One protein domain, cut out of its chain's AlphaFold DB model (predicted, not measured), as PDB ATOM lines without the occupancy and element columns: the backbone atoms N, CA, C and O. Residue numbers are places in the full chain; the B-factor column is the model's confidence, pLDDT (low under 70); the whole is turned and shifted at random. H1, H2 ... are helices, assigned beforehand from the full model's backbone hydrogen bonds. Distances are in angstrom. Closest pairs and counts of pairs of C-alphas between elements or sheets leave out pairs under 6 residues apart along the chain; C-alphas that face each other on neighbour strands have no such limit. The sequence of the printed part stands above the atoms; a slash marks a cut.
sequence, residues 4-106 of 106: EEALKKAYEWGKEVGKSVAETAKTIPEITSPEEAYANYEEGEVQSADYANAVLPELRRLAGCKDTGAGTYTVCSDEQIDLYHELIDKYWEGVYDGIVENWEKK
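What this domain is: This is residues 4 to 106 of the 106 residues of an uncharacterized protein of Thermoplasmata archaeon (UniProt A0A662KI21). Two long helices, H1 and H4, cross as a narrow X; the shorter H2 and H3 make a V whose arms pack on separate stretches of H4 and whose tip, residues 47 to 52, sticks out. The 103 printed residues, all helix by class with H1 to H4 in order, are only just compact, close to loose: radius of gyration of the C-alphas 14.9 A, spans 45 by 27 by 16 A.

How they stand to each other: H1, residues 4 to 25, touches H4, residues 78 to 104, at a steep tilt of 37 degrees, only just past shallow; their closest C-alphas, Gly 18 and Val 95, are 4.0 A apart. H2, residues 34 to 45, touches H4 with residues 34 to 38 alone, closest at C-alphas Pro 34 and Val 100, 5.6 A. H3, residues 49 to 62, touches H4 with residues 56 to 62 alone, closest at C-alphas Arg 60 and Tyr 84, 5.7 A. Every O i to N i+4 pair is within hydrogen-bond range in H1, H2 and H4, and 8 of 10 in H3.

Where its parts are: H1 begins at C-alpha 4 (-8.013, -25.326, 3.952) and is 31.0 A long, H2 15.9 A, H3 19.5 A. H4, 39.6 A, ends at C-alpha 104 (-11.651, 0.151, 15.020).

The domain as a whole: The printed part has no cut. H3 to H4 is a long link; residues 67 to 74 and 106 have pLDDT under 70.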
ATOM      1  N   GLU A   4      -7.465 -26.222   2.922       95.25
ATOM      2  CA  GLU A   4      -8.013 -25.326   3.952       95.25
ATOM      3  C   GLU A   4      -6.926 -24.737   4.861       95.25
ATOM      4  O   GLU A   4      -6.994 -23.573   5.251       95.25
ATOM      5  N   GLU A   5      -5.890 -25.520   5.169       96.38
ATOM      6  CA  GLU A   5      -4.762 -25.070   5.982       96.38
ATOM      7  C   GLU A   5      -3.940 -24.003   5.245       96.38
ATOM      8  O   GLU A   5      -3.517 -23.022   5.856       96.38
ATOM      9  N   ALA A   6      -3.742 -24.167   3.932       96.56
ATOM     10  CA  ALA A   6      -3.057 -23.179   3.103       96.56
ATOM     11  C   ALA A   6      -3.854 -21.866   3.026       96.56
ATOM     12  O   ALA A   6      -3.287 -20.799   3.260       96.56
ATOM     13  N   LEU A   7      -5.169 -21.946   2.781       97.94
ATOM     14  CA  LEU A   7      -6.060 -20.780   2.728       97.94
ATOM     15  C   LEU A   7      -6.066 -20.015   4.053       97.94
ATOM     16  O   LEU A   7      -5.922 -18.792   4.066       97.94
ATOM     17  N   LYS A   8      -6.159 -20.738   5.174       97.88
ATOM     18  CA  LYS A   8      -6.088 -20.139   6.507       97.88
ATOM     19  C   LYS A   8      -4.753 -19.430   6.741       97.88
ATOM     20  O   LYS A   8      -4.752 -18.312   7.244       97.88
ATOM     21  N   LYS A   9      -3.631 -20.044   6.355       98.00
ATOM     22  CA  LYS A   9      -2.296 -19.439   6.492       98.00
ATOM     23  C   LYS A   9      -2.145 -18.164   5.668       98.00
ATOM     24  O   LYS A   9      -1.607 -17.190   6.185       98.00
ATOM     25  N   ALA A  10      -2.620 -18.158   4.421       98.19
ATOM     26  CA  ALA A  10      -2.592 -16.965   3.575       98.19
ATOM     27  C   ALA A  10      -3.417 -15.825   4.191       98.19
ATOM     28  O   ALA A  10      -2.916 -14.709   4.309       98.19
ATOM     29  N   TYR A  11      -4.628 -16.131   4.665       98.69
ATOM     30  CA  TYR A  11      -5.487 -15.165   5.349       98.69
ATOM     31  C   TYR A  11      -4.852 -14.616   6.634       98.69
ATOM     32  O   TYR A  11      -4.775 -13.403   6.811       98.69
ATOM     33  N   GLU A  12      -4.364 -15.481   7.530       98.31
ATOM     34  CA  GLU A  12      -3.744 -15.049   8.791       98.31
ATOM     35  C   GLU A  12      -2.495 -14.199   8.544       98.31
ATOM     36  O   GLU A  12      -2.287 -13.201   9.231       98.31
ATOM     37  N   TRP A  13      -1.695 -14.542   7.532       98.31
ATOM     38  CA  TRP A  13      -0.550 -13.725   7.149       98.31
ATOM     39  C   TRP A  13      -0.974 -12.349   6.633       98.31
ATOM     40  O   TRP A  13      -0.483 -11.338   7.140       98.31
ATOM     41  N   GLY A  14      -1.914 -12.303   5.685       98.31
ATOM     42  CA  GLY A  14      -2.475 -11.048   5.189       98.31
ATOM     43  C   GLY A  14      -3.016 -10.187   6.327       98.31
ATOM     44  O   GLY A  14      -2.730  -8.998   6.403       98.31
ATOM     45  N   LYS A  15      -3.693 -10.802   7.298       98.44
ATOM     46  CA  LYS A  15      -4.238 -10.120   8.471       98.44
ATOM     47  C   LYS A  15      -3.186  -9.450   9.348       98.44
ATOM     48  O   LYS A  15      -3.398  -8.319   9.787       98.44
ATOM     49  N   GLU A  16      -2.050 -10.093   9.594       98.19
ATOM     50  CA  GLU A  16      -0.951  -9.466  10.344       98.19
ATOM     51  C   GLU A  16      -0.294  -8.314   9.567       98.19
ATOM     52  O   GLU A  16       0.036  -7.275  10.149       98.19
ATOM     53  N   VAL A  17      -0.172  -8.451   8.242       97.75
ATOM     54  CA  VAL A  17       0.270  -7.355   7.365       97.75
ATOM     55  C   VAL A  17      -0.709  -6.182   7.458       97.75
ATOM     56  O   VAL A  17      -0.296  -5.063   7.758       97.75
ATOM     57  N   GLY A  18      -2.009  -6.440   7.313       97.94
ATOM     58  CA  GLY A  18      -3.060  -5.427   7.390       97.94
ATOM     59  C   GLY A  18      -3.078  -4.658   8.711       97.94
ATOM     60  O   GLY A  18      -3.197  -3.431   8.723       97.94
ATOM     61  N   LYS A  19      -2.868  -5.344   9.840       97.81
ATOM     62  CA  LYS A  19      -2.727  -4.675  11.145       97.81
ATOM     63  C   LYS A  19      -1.575  -3.671  11.142       97.81
ATOM     64  O   LYS A  19      -1.774  -2.534  11.567       97.81
ATOM     65  N   SER A  20      -0.416  -4.073  10.617       96.69
ATOM     66  CA  SER A  20       0.783  -3.228  10.517       96.69
ATOM     67  C   SER A  20       0.561  -2.027   9.584       96.69
ATOM     68  O   SER A  20       0.985  -0.905   9.882       96.69
ATOM     69  N   VAL A  21      -0.165  -2.235   8.480       96.62
ATOM     70  CA  VAL A  21      -0.587  -1.166   7.561       96.62
ATOM     71  C   VAL A  21      -1.467  -0.154   8.289       96.62
ATOM     72  O   VAL A  21      -1.194   1.042   8.221       96.62
ATOM     73  N   ALA A  22      -2.468  -0.605   9.048       96.25
ATOM     74  CA  ALA A  22      -3.320   0.287   9.832       96.25
ATOM     75  C   ALA A  22      -2.543   1.078  10.897       96.25
ATOM     76  O   ALA A  22      -2.835   2.256  11.100       96.25
ATOM     77  N   GLU A  23      -1.558   0.477  11.573       94.94
ATOM     78  CA  GLU A  23      -0.702   1.207  12.525       94.94
ATOM     79  C   GLU A  23       0.062   2.336  11.836       94.94
ATOM     80  O   GLU A  23       0.079   3.461  12.337       94.94
ATOM     81  N   THR A  24       0.630   2.053  10.664       94.25
ATOM     82  CA  THR A  24       1.372   3.038   9.870       94.25
ATOM     83  C   THR A  24       0.445   4.135   9.351       94.25
ATOM     84  O   THR A  24       0.709   5.318   9.555       94.25
ATOM     85  N   ALA A  25      -0.680   3.761   8.741       93.94
ATOM     86  CA  ALA A  25      -1.639   4.689   8.158       93.94
ATOM     87  C   ALA A  25      -2.241   5.650   9.197       93.94
ATOM     88  O   ALA A  25      -2.407   6.829   8.907       93.94
ATOM     89  N   LYS A  26      -2.459   5.206  10.442       89.75
ATOM     90  CA  LYS A  26      -2.904   6.082  11.543       89.75
ATOM     91  C   LYS A  26      -1.921   7.209  11.885       89.75
ATOM     92  O   LYS A  26      -2.317   8.162  12.554       89.75
ATOM     93  N   THR A  27      -0.657   7.108  11.472       93.00
ATOM     94  CA  THR A  27       0.345   8.173  11.659       93.00
ATOM     95  C   THR A  27       0.335   9.217  10.541       93.00
ATOM     96  O   THR A  27       0.994  10.247  10.674       93.00
ATOM     97  N   ILE A  28      -0.428   8.979   9.468       93.88
ATOM     98  CA  ILE A  28      -0.513   9.823   8.275       93.88
ATOM     99  C   ILE A  28      -1.851  10.583   8.316       93.88
ATOM    100  O   ILE A  28      -2.901   9.961   8.160       93.88
ATOM    101  N   PRO A  29      -1.857  11.913   8.542       91.50
ATOM    102  CA  PRO A  29      -3.087  12.699   8.703       91.50
ATOM    103  C   PRO A  29      -4.059  12.633   7.520       91.50
ATOM    104  O   PRO A  29      -5.260  12.822   7.704       91.50
ATOM    105  N   GLU A  30      -3.543  12.400   6.315       95.12
ATOM    106  CA  GLU A  30      -4.306  12.340   5.070       95.12
ATOM    107  C   GLU A  30      -5.098  11.036   4.907       95.12
ATOM    108  O   GLU A  30      -6.008  10.993   4.085       95.12
ATOM    109  N   ILE A  31      -4.782   9.988   5.679       94.12
ATOM    110  CA  ILE A  31      -5.487   8.704   5.618       94.12
ATOM    111  C   ILE A  31      -6.530   8.659   6.733       94.12
ATOM    112  O   ILE A  31      -6.210   8.561   7.919       94.12
ATOM    113  N   THR A  32      -7.804   8.729   6.353       93.56
ATOM    114  CA  THR A  32      -8.913   8.935   7.297       93.56
ATOM    115  C   THR A  32      -9.826   7.723   7.457       93.56
ATOM    116  O   THR A  32     -10.587   7.652   8.426       93.56
ATOM    117  N   SER A  33      -9.708   6.739   6.567       95.56
ATOM    118  CA  SER A  33     -10.536   5.531   6.539       95.56
ATOM    119  C   SER A  33      -9.706   4.260   6.314       95.56
ATOM    120  O   SER A  33      -8.608   4.332   5.749       95.56
ATOM    121  N   PRO A  34     -10.207   3.083   6.740       95.88
ATOM    122  CA  PRO A  34      -9.563   1.813   6.422       95.88
ATOM    123  C   PRO A  34      -9.545   1.541   4.909       95.88
ATOM    124  O   PRO A  34      -8.582   0.957   4.420       95.88
ATOM    125  N   GLU A  35     -10.543   2.012   4.154       96.69
ATOM    126  CA  GLU A  35     -10.585   1.896   2.690       96.69
ATOM    127  C   GLU A  35      -9.453   2.684   2.018       96.69
ATOM    128  O   GLU A  35      -8.792   2.158   1.126       96.69
ATOM    129  N   GLU A  36      -9.188   3.918   2.460       96.06
ATOM    130  CA  GLU A  36      -8.054   4.713   1.962       96.06
ATOM    131  C   GLU A  36      -6.712   4.071   2.329       96.06
ATOM    132  O   GLU A  36      -5.798   4.036   1.505       96.06
ATOM    133  N   ALA A  37      -6.585   3.538   3.550       96.50
ATOM    134  CA  ALA A  37      -5.380   2.833   3.978       96.50
ATOM    135  C   ALA A  37      -5.121   1.589   3.114       96.50
ATOM    136  O   ALA A  37      -3.989   1.367   2.684       96.50
ATOM    137  N   TYR A  38      -6.170   0.809   2.843       97.56
ATOM    138  CA  TYR A  38      -6.099  -0.369   1.988       97.56
ATOM    139  C   TYR A  38      -5.734  -0.001   0.549       97.56
ATOM    140  O   TYR A  38      -4.766  -0.545   0.034       97.56
ATOM    141  N   ALA A  39      -6.437   0.954  -0.067       96.38
ATOM    142  CA  ALA A  39      -6.196   1.343  -1.457       96.38
ATOM    143  C   ALA A  39      -4.768   1.874  -1.676       96.38
ATOM    144  O   ALA A  39      -4.093   1.462  -2.617       96.38
ATOM    145  N   ASN A  40      -4.279   2.732  -0.771       95.06
ATOM    146  CA  ASN A  40      -2.911   3.252  -0.842       95.06
ATOM    147  C   ASN A  40      -1.863   2.141  -0.682       95.06
ATOM    148  O   ASN A  40      -0.824   2.167  -1.343       95.06
ATOM    149  N   TYR A  41      -2.114   1.181   0.215       96.62
ATOM    150  CA  TYR A  41      -1.213   0.050   0.413       96.62
ATOM    151  C   TYR A  41      -1.228  -0.897  -0.786       96.62
ATOM    152  O   TYR A  41      -0.161  -1.240  -1.281       96.62
ATOM    153  N   GLU A  42      -2.407  -1.282  -1.276       96.38
ATOM    154  CA  GLU A  42      -2.563  -2.169  -2.429       96.38
ATOM    155  C   GLU A  42      -1.848  -1.595  -3.657       96.38
ATOM    156  O   GLU A  42      -1.025  -2.288  -4.253       96.38
ATOM    157  N   GLU A  43      -2.085  -0.320  -3.992       94.25
ATOM    158  CA  GLU A  43      -1.467   0.331  -5.154       94.25
ATOM    159  C   GLU A  43       0.068   0.307  -5.087       94.25
ATOM    160  O   GLU A  43       0.730   0.021  -6.091       94.25
ATOM    161  N   GLY A  44       0.637   0.585  -3.912       93.56
ATOM    162  CA  GLY A  44       2.084   0.569  -3.710       93.56
ATOM    163  C   GLY A  44       2.666  -0.844  -3.677       93.56
ATOM    164  O   GLY A  44       3.716  -1.101  -4.272       93.56
ATOM    165  N   GLU A  45       1.987  -1.767  -3.004       94.56
ATOM    166  CA  GLU A  45       2.498  -3.108  -2.749       94.56
ATOM    167  C   GLU A  45       2.476  -3.976  -4.003       94.56
ATOM    168  O   GLU A  45       3.472  -4.628  -4.293       94.56
ATOM    169  N   VAL A  46       1.424  -3.940  -4.830       92.69
ATOM    170  CA  VAL A  46       1.391  -4.752  -6.067       92.69
ATOM    171  C   VAL A  46       2.493  -4.374  -7.067       92.69
ATOM    172  O   VAL A  46       2.817  -5.153  -7.964       92.69
ATOM    173  N   GLN A  47       3.087  -3.188  -6.907       91.31
ATOM    174  CA  GLN A  47       4.220  -2.695  -7.694       91.31
ATOM    175  C   GLN A  47       5.571  -2.896  -6.986       91.31
ATOM    176  O   GLN A  47       6.621  -2.606  -7.568       91.31
ATOM    177  N   SER A  48       5.571  -3.375  -5.740       92.81
ATOM    178  CA  SER A  48       6.767  -3.489  -4.914       92.81
ATOM    179  C   SER A  48       7.596  -4.724  -5.276       92.81
ATOM    180  O   SER A  48       7.100  -5.780  -5.685       92.81
ATOM    181  N   ALA A  49       8.916  -4.597  -5.114       91.06
ATOM    182  CA  ALA A  49       9.820  -5.729  -5.274       91.06
ATOM    183  C   ALA A  49       9.551  -6.815  -4.221       91.06
ATOM    184  O   ALA A  49       9.771  -7.991  -4.505       91.06
ATOM    185  N   ASP A  50       9.069  -6.437  -3.039       90.31
ATOM    186  CA  ASP A  50       8.762  -7.368  -1.955       90.31
ATOM    187  C   ASP A  50       7.537  -8.219  -2.293       90.31
ATOM    188  O   ASP A  50       7.571  -9.440  -2.123       90.31
ATOM    189  N   TYR A  51       6.499  -7.635  -2.896       90.88
ATOM    190  CA  TYR A  51       5.355  -8.407  -3.367       90.88
ATOM    191  C   TYR A  51       5.773  -9.437  -4.423       90.88
ATOM    192  O   TYR A  51       5.482 -10.631  -4.300       90.88
ATOM    193  N   ALA A  52       6.549  -9.004  -5.421       88.94
ATOM    194  CA  ALA A  52       7.011  -9.871  -6.502       88.94
ATOM    195  C   ALA A  52       7.984 -10.975  -6.040       88.94
ATOM    196  O   ALA A  52       7.929 -12.091  -6.565       88.94
ATOM    197  N   ASN A  53       8.866 -10.678  -5.077       88.38
ATOM    198  CA  ASN A  53       9.976 -11.560  -4.692       88.38
ATOM    199  C   ASN A  53       9.793 -12.280  -3.347       88.38
ATOM    200  O   ASN A  53      10.537 -13.222  -3.077       88.38
ATOM    201  N   ALA A  54       8.826 -11.885  -2.517       90.44
ATOM    202  CA  ALA A  54       8.542 -12.523  -1.232       90.44
ATOM    203  C   ALA A  54       7.085 -12.989  -1.128       90.44
ATOM    204  O   ALA A  54       6.852 -14.176  -0.893       90.44
ATOM    205  N   VAL A  55       6.108 -12.106  -1.373       93.81
ATOM    206  CA  VAL A  55       4.682 -12.447  -1.202       93.81
ATOM    207  C   VAL A  55       4.225 -13.494  -2.212       93.81
ATOM    208  O   VAL A  55       3.820 -14.593  -1.826       93.81
ATOM    209  N   LEU A  56       4.345 -13.210  -3.511       92.88
ATOM    210  CA  LEU A  56       3.905 -14.145  -4.550       92.88
ATOM    211  C   LEU A  56       4.644 -15.497  -4.491       92.88
ATOM    212  O   LEU A  56       3.982 -16.533  -4.611       92.88
ATOM    213  N   PRO A  57       5.977 -15.558  -4.287       91.50
ATOM    214  CA  PRO A  57       6.677 -16.833  -4.142       91.50
ATOM    215  C   PRO A  57       6.224 -17.657  -2.933       91.50
ATOM    216  O   PRO A  57       6.079 -18.874  -3.059       91.50
ATOM    217  N   GLU A  58       5.953 -17.027  -1.790       92.88
ATOM    218  CA  GLU A  58       5.472 -17.741  -0.605       92.88
ATOM    219  C   GLU A  58       4.060 -18.301  -0.817       92.88
ATOM    220  O   GLU A  58       3.799 -19.460  -0.489       92.88
ATOM    221  N   LEU A  59       3.165 -17.543  -1.460       94.44
ATOM    222  CA  LEU A  59       1.832 -18.038  -1.821       94.44
ATOM    223  C   LEU A  59       1.909 -19.210  -2.817       94.44
ATOM    224  O   LEU A  59       1.205 -20.207  -2.652       94.44
ATOM    225  N   ARG A  60       2.823 -19.168  -3.799       92.00
ATOM    226  CA  ARG A  60       3.093 -20.316  -4.694       92.00
ATOM    227  C   ARG A  60       3.616 -21.530  -3.928       92.00
ATOM    228  O   ARG A  60       3.222 -22.660  -4.217       92.00
ATOM    229  N   ARG A  61       4.488 -21.311  -2.940       91.31
ATOM    230  CA  ARG A  61       5.006 -22.372  -2.068       91.31
ATOM    231  C   ARG A  61       3.885 -23.008  -1.244       91.31
ATOM    232  O   ARG A  61       3.854 -24.232  -1.119       91.31
ATOM    233  N   LEU A  62       2.955 -22.208  -0.715       93.31
ATOM    234  CA  LEU A  62       1.767 -22.689   0.000       93.31
ATOM    235  C   LEU A  62       0.822 -23.485  -0.912       93.31
ATOM    236  O   LEU A  62       0.306 -24.514  -0.480       93.31
ATOM    237  N   ALA A  63       0.678 -23.085  -2.180       92.56
ATOM    238  CA  ALA A  63      -0.044 -23.857  -3.197       92.56
ATOM    239  C   ALA A  63       0.650 -25.185  -3.568       92.56
ATOM    240  O   ALA A  63       0.086 -26.024  -4.268       92.56
ATOM    241  N   GLY A  64       1.887 -25.398  -3.106       90.56
ATOM    242  CA  GLY A  64       2.676 -26.593  -3.389       90.56
ATOM    243  C   GLY A  64       3.403 -26.558  -4.733       90.56
ATOM    244  O   GLY A  64       3.960 -27.586  -5.139       90.56
ATOM    245  N   CYS A  65       3.433 -25.408  -5.414       88.94
ATOM    246  CA  CYS A  65       4.269 -25.244  -6.593       88.94
ATOM    247  C   CYS A  65       5.747 -25.418  -6.216       88.94
ATOM    248  O   CYS A  65       6.198 -24.966  -5.159       88.94
ATOM    249  N   LYS A  66       6.517 -26.084  -7.078       79.25
ATOM    250  CA  LYS A  66       7.930 -26.381  -6.804       79.25
ATOM    251  C   LYS A  66       8.839 -25.350  -7.456       79.25
ATOM    252  O   LYS A  66       8.719 -25.083  -8.651       79.25
ATOM    253  N   ASP A  67       9.783 -24.831  -6.679       65.31
ATOM    254  CA  ASP A  67      10.923 -24.089  -7.207       65.31
ATOM    255  C   ASP A  67      11.938 -25.080  -7.797       65.31
ATOM    256  O   ASP A  67      12.366 -26.023  -7.126       65.31
ATOM    257  N   THR A  68      12.306 -24.899  -9.065       59.94
ATOM    258  CA  THR A  68      13.321 -25.725  -9.736       59.94
ATOM    259  C   THR A  68      14.741 -25.174  -9.578       59.94
ATOM    260  O   THR A  68      15.649 -25.642 -10.262       59.94
ATOM    261  N   GLY A  69      14.963 -24.189  -8.699       50.94
ATOM    262  CA  GLY A  69      16.297 -23.694  -8.342       50.94
ATOM    263  C   GLY A  69      16.902 -22.698  -9.336       50.94
ATOM    264  O   GLY A  69      18.092 -22.407  -9.254       50.94
ATOM    265  N   ALA A  70      16.103 -22.164 -10.263       49.19
ATOM    266  CA  ALA A  70      16.522 -21.147 -11.235       49.19
ATOM    267  C   ALA A  70      15.770 -19.812 -11.074       49.19
ATOM    268  O   ALA A  70      15.764 -18.995 -11.994       49.19
ATOM    269  N   GLY A  71      15.087 -19.600  -9.940       50.22
ATOM    270  CA  GLY A  71      14.454 -18.330  -9.556       50.22
ATOM    271  C   GLY A  71      13.326 -17.822 -10.468       50.22
ATOM    272  O   GLY A  71      12.735 -16.794 -10.168       50.22
ATOM    273  N   THR A  72      13.024 -18.507 -11.577       49.00
ATOM    274  CA  THR A  72      12.176 -17.969 -12.660       49.00
ATOM    275  C   THR A  72      11.111 -18.928 -13.195       49.00
ATOM    276  O   THR A  72      10.199 -18.469 -13.875       49.00
ATOM    277  N   TYR A  73      11.150 -20.226 -12.872       51.00
ATOM    278  CA  TYR A  73      10.171 -21.202 -13.373       51.00
ATOM    279  C   TYR A  73       9.621 -22.051 -12.232       51.00
ATOM    280  O   TYR A  73      10.133 -23.126 -11.923       51.00
ATOM    281  N   THR A  74       8.574 -21.557 -11.577       64.50
ATOM    282  CA  THR A  74       7.813 -22.385 -10.645       64.50
ATOM    283  C   THR A  74       7.027 -23.414 -11.454       64.50
ATOM    284  O   THR A  74       6.250 -23.049 -12.334       64.50
ATOM    285  N   VAL A  75       7.236 -24.702 -11.187       74.44
ATOM    286  CA  VAL A  75       6.432 -25.759 -11.810       74.44
ATOM    287  C   VAL A  75       5.171 -25.920 -10.970       74.44
ATOM    288  O   VAL A  75       5.242 -26.398  -9.834       74.44
ATOM    289  N   CYS A  76       4.043 -25.492 -11.531       82.88
ATOM    290  CA  CYS A  76       2.708 -25.665 -10.971       82.88
ATOM    291  C   CYS A  76       1.877 -26.560 -11.909       82.88
ATOM    292  O   CYS A  76       1.969 -26.413 -13.128       82.88
ATOM    293  N   SER A  77       1.068 -27.469 -11.363       88.56
ATOM    294  CA  SER A  77      -0.074 -28.039 -12.093       88.56
ATOM    295  C   SER A  77      -1.235 -27.039 -12.142       88.56
ATOM    296  O   SER A  77      -1.255 -26.086 -11.365       88.56
ATOM    297  N   ASP A  78      -2.225 -27.279 -13.004       90.31
ATOM    298  CA  ASP A  78      -3.424 -26.432 -13.094       90.31
ATOM    299  C   ASP A  78      -4.127 -26.301 -11.728       90.31
ATOM    300  O   ASP A  78      -4.380 -25.194 -11.268       90.31
ATOM    301  N   GLU A  79      -4.295 -27.412 -10.996       89.56
ATOM    302  CA  GLU A  79      -4.868 -27.406  -9.637       89.56
ATOM    303  C   GLU A  79      -4.071 -26.542  -8.641       89.56
ATOM    304  O   GLU A  79      -4.636 -25.946  -7.722       89.56
ATOM    305  N   GLN A  80      -2.745 -26.472  -8.799       92.31
ATOM    306  CA  GLN A  80      -1.886 -25.646  -7.947       92.31
ATOM    307  C   GLN A  80      -1.972 -24.168  -8.327       92.31
ATOM    308  O   GLN A  80      -1.878 -23.316  -7.448       92.31
ATOM    309  N   ILE A  81      -2.160 -23.856  -9.611       91.75
ATOM    310  CA  ILE A  81      -2.409 -22.487 -10.076       91.75
ATOM    311  C   ILE A  81      -3.761 -21.997  -9.554       91.75
ATOM    312  O   ILE A  81      -3.834 -20.887  -9.029       91.75
ATOM    313  N   ASP A  82      -4.798 -22.833  -9.626       94.12
ATOM    314  CA  ASP A  82      -6.125 -22.506  -9.099       94.12
ATOM    315  C   ASP A  82      -6.057 -22.211  -7.596       94.12
ATOM    316  O   ASP A  82      -6.505 -21.158  -7.140       94.12
ATOM    317  N   LEU A  83      -5.389 -23.081  -6.827       94.81
ATOM    318  CA  LEU A  83      -5.163 -22.832  -5.405       94.81
ATOM    319  C   LEU A  83      -4.329 -21.564  -5.166       94.81
ATOM    320  O   LEU A  83      -4.625 -20.808  -4.251       94.81
ATOM    321  N   TYR A  84      -3.296 -21.306  -5.966       95.06
ATOM    322  CA  TYR A  84      -2.485 -20.096  -5.838       95.06
ATOM    323  C   TYR A  84      -3.310 -18.813  -6.011       95.06
ATOM    324  O   TYR A  84      -3.134 -17.883  -5.224       95.06
ATOM    325  N   HIS A  85      -4.230 -18.764  -6.977       95.75
ATOM    326  CA  HIS A  85      -5.124 -17.614  -7.135       95.75
ATOM    327  C   HIS A  85      -6.041 -17.436  -5.922       95.75
ATOM    328  O   HIS A  85      -6.149 -16.330  -5.399       95.75
ATOM    329  N   GLU A  86      -6.601 -18.522  -5.388       97.56
ATOM    330  CA  GLU A  86      -7.403 -18.447  -4.159       97.56
ATOM    331  C   GLU A  86      -6.589 -17.984  -2.946       97.56
ATOM    332  O   GLU A  86      -7.106 -17.291  -2.071       97.56
ATOM    333  N   LEU A  87      -5.307 -18.353  -2.873       97.88
ATOM    334  CA  LEU A  87      -4.413 -17.892  -1.815       97.88
ATOM    335  C   LEU A  87      -4.107 -16.396  -1.937       97.88
ATOM    336  O   LEU A  87      -3.998 -15.739  -0.904       97.88
ATOM    337  N   ILE A  88      -3.988 -15.854  -3.156       97.62
ATOM    338  CA  ILE A  88      -3.863 -14.404  -3.376       97.62
ATOM    339  C   ILE A  88      -5.116 -13.688  -2.871       97.62
ATOM    340  O   ILE A  88      -4.995 -12.745  -2.088       97.62
ATOM    341  N   ASP A  89      -6.301 -14.165  -3.256       98.06
ATOM    342  CA  ASP A  89      -7.567 -13.570  -2.822       98.06
ATOM    343  C   ASP A  89      -7.690 -13.604  -1.294       98.06
ATOM    344  O   ASP A  89      -7.999 -12.595  -0.662       98.06
ATOM    345  N   LYS A  90      -7.363 -14.746  -0.671       98.38
ATOM    346  CA  LYS A  90      -7.393 -14.889   0.791       98.38
ATOM    347  C   LYS A  90      -6.357 -14.049   1.514       98.38
ATOM    348  O   LYS A  90      -6.653 -13.556   2.600       98.38
ATOM    349  N   TYR A  91      -5.174 -13.876   0.938       98.62
ATOM    350  CA  TYR A  91      -4.175 -12.966   1.481       98.62
ATOM    351  C   TYR A  91      -4.715 -11.532   1.520       98.62
ATOM    352  O   TYR A  91      -4.705 -10.913   2.582       98.62
ATOM    353  N   TRP A  92      -5.258 -11.029   0.409       98.38
ATOM    354  CA  TRP A  92      -5.783  -9.662   0.342       98.38
ATOM    355  C   TRP A  92      -7.051  -9.448   1.178       98.38
ATOM    356  O   TRP A  92      -7.180  -8.400   1.810       98.38
ATOM    357  N   GLU A  93      -7.934 -10.449   1.266       98.44
ATOM    358  CA  GLU A  93      -9.056 -10.471   2.221       98.44
ATOM    359  C   GLU A  93      -8.542 -10.316   3.660       98.44
ATOM    360  O   GLU A  93      -9.025  -9.473   4.414       98.44
ATOM    361  N   GLY A  94      -7.495 -11.069   4.015       98.50
ATOM    362  CA  GLY A  94      -6.816 -10.943   5.300       98.50
ATOM    363  C   GLY A  94      -6.256  -9.540   5.529       98.50
ATOM    364  O   GLY A  94      -6.483  -8.972   6.594       98.50
ATOM    365  N   VAL A  95      -5.562  -8.962   4.542       98.50
ATOM    366  CA  VAL A  95      -5.015  -7.594   4.626       98.50
ATOM    367  C   VAL A  95      -6.113  -6.588   4.953       98.50
ATOM    368  O   VAL A  95      -5.964  -5.827   5.910       98.50
ATOM    369  N   TYR A  96      -7.227  -6.602   4.220       98.25
ATOM    370  CA  TYR A  96      -8.333  -5.682   4.480       98.25
ATOM    371  C   TYR A  96      -8.920  -5.875   5.888       98.25
ATOM    372  O   TYR A  96      -9.014  -4.913   6.655       98.25
ATOM    373  N   ASP A  97      -9.215  -7.116   6.283       98.38
ATOM    374  CA  ASP A  97      -9.748  -7.427   7.614       98.38
ATOM    375  C   ASP A  97      -8.796  -6.999   8.742       98.38
ATOM    376  O   ASP A  97      -9.227  -6.504   9.787       98.38
ATOM    377  N   GLY A  98      -7.488  -7.182   8.546       98.12
ATOM    378  CA  GLY A  98      -6.454  -6.748   9.481       98.12
ATOM    379  C   GLY A  98      -6.417  -5.232   9.646       98.12
ATOM    380  O   GLY A  98      -6.274  -4.745  10.772       98.12
ATOM    381  N   ILE A  99      -6.588  -4.495   8.543       97.94
ATOM    382  CA  ILE A  99      -6.683  -3.034   8.564       97.94
ATOM    383  C   ILE A  99      -7.924  -2.610   9.347       97.94
ATOM    384  O   ILE A  99      -7.785  -1.860  10.312       97.94
ATOM    385  N   VAL A 100      -9.109  -3.106   8.978       97.06
ATOM    386  CA  VAL A 100     -10.391  -2.738   9.606       97.06
ATOM    387  C   VAL A 100     -10.383  -3.046  11.103       97.06
ATOM    388  O   VAL A 100     -10.620  -2.148  11.913       97.06
ATOM    389  N   GLU A 101     -10.029  -4.277  11.490       95.81
ATOM    390  CA  GLU A 101     -10.001  -4.694  12.898       95.81
ATOM    391  C   GLU A 101      -9.087  -3.790  13.728       95.81
ATOM    392  O   GLU A 101      -9.416  -3.416  14.856       95.81
ATOM    393  N   ASN A 102      -7.915  -3.440  13.191       94.69
ATOM    394  CA  ASN A 102      -6.997  -2.583  13.915       94.69
ATOM    395  C   ASN A 102      -7.449  -1.120  13.890       94.69
ATOM    396  O   ASN A 102      -7.230  -0.410  14.869       94.69
ATOM    397  N   TRP A 103      -8.095  -0.651  12.821       89.44
ATOM    398  CA  TRP A 103      -8.622   0.710  12.707       89.44
ATOM    399  C   TRP A 103      -9.675   1.012  13.776       89.44
ATOM    400  O   TRP A 103      -9.625   2.078  14.393       89.44
ATOM    401  N   GLU A 104     -10.562   0.050  14.041       80.19
ATOM    402  CA  GLU A 104     -11.651   0.151  15.020       80.19
ATOM    403  C   GLU A 104     -11.187   0.090  16.483       80.19
ATOM    404  O   GLU A 104     -11.871   0.607  17.362       80.19
ATOM    405  N   LYS A 105     -10.003  -0.471  16.763       76.50
ATOM    406  CA  LYS A 105      -9.409  -0.566  18.116       76.50
ATOM    407  C   LYS A 105      -8.882   0.773  18.676       76.50
ATOM    408  O   LYS A 105      -7.918   0.775  19.439       76.50
ATOM    409  N   LYS A 106      -9.465   1.905  18.270       53.22
ATOM    410  CA  LYS A 106      -9.151   3.233  18.824       53.22
ATOM    411  C   LYS A 106      -9.562   3.365  20.289       53.22
ATOM    412  O   LYS A 106     -10.648   2.867  20.654       53.22
TER     413      LYS A 106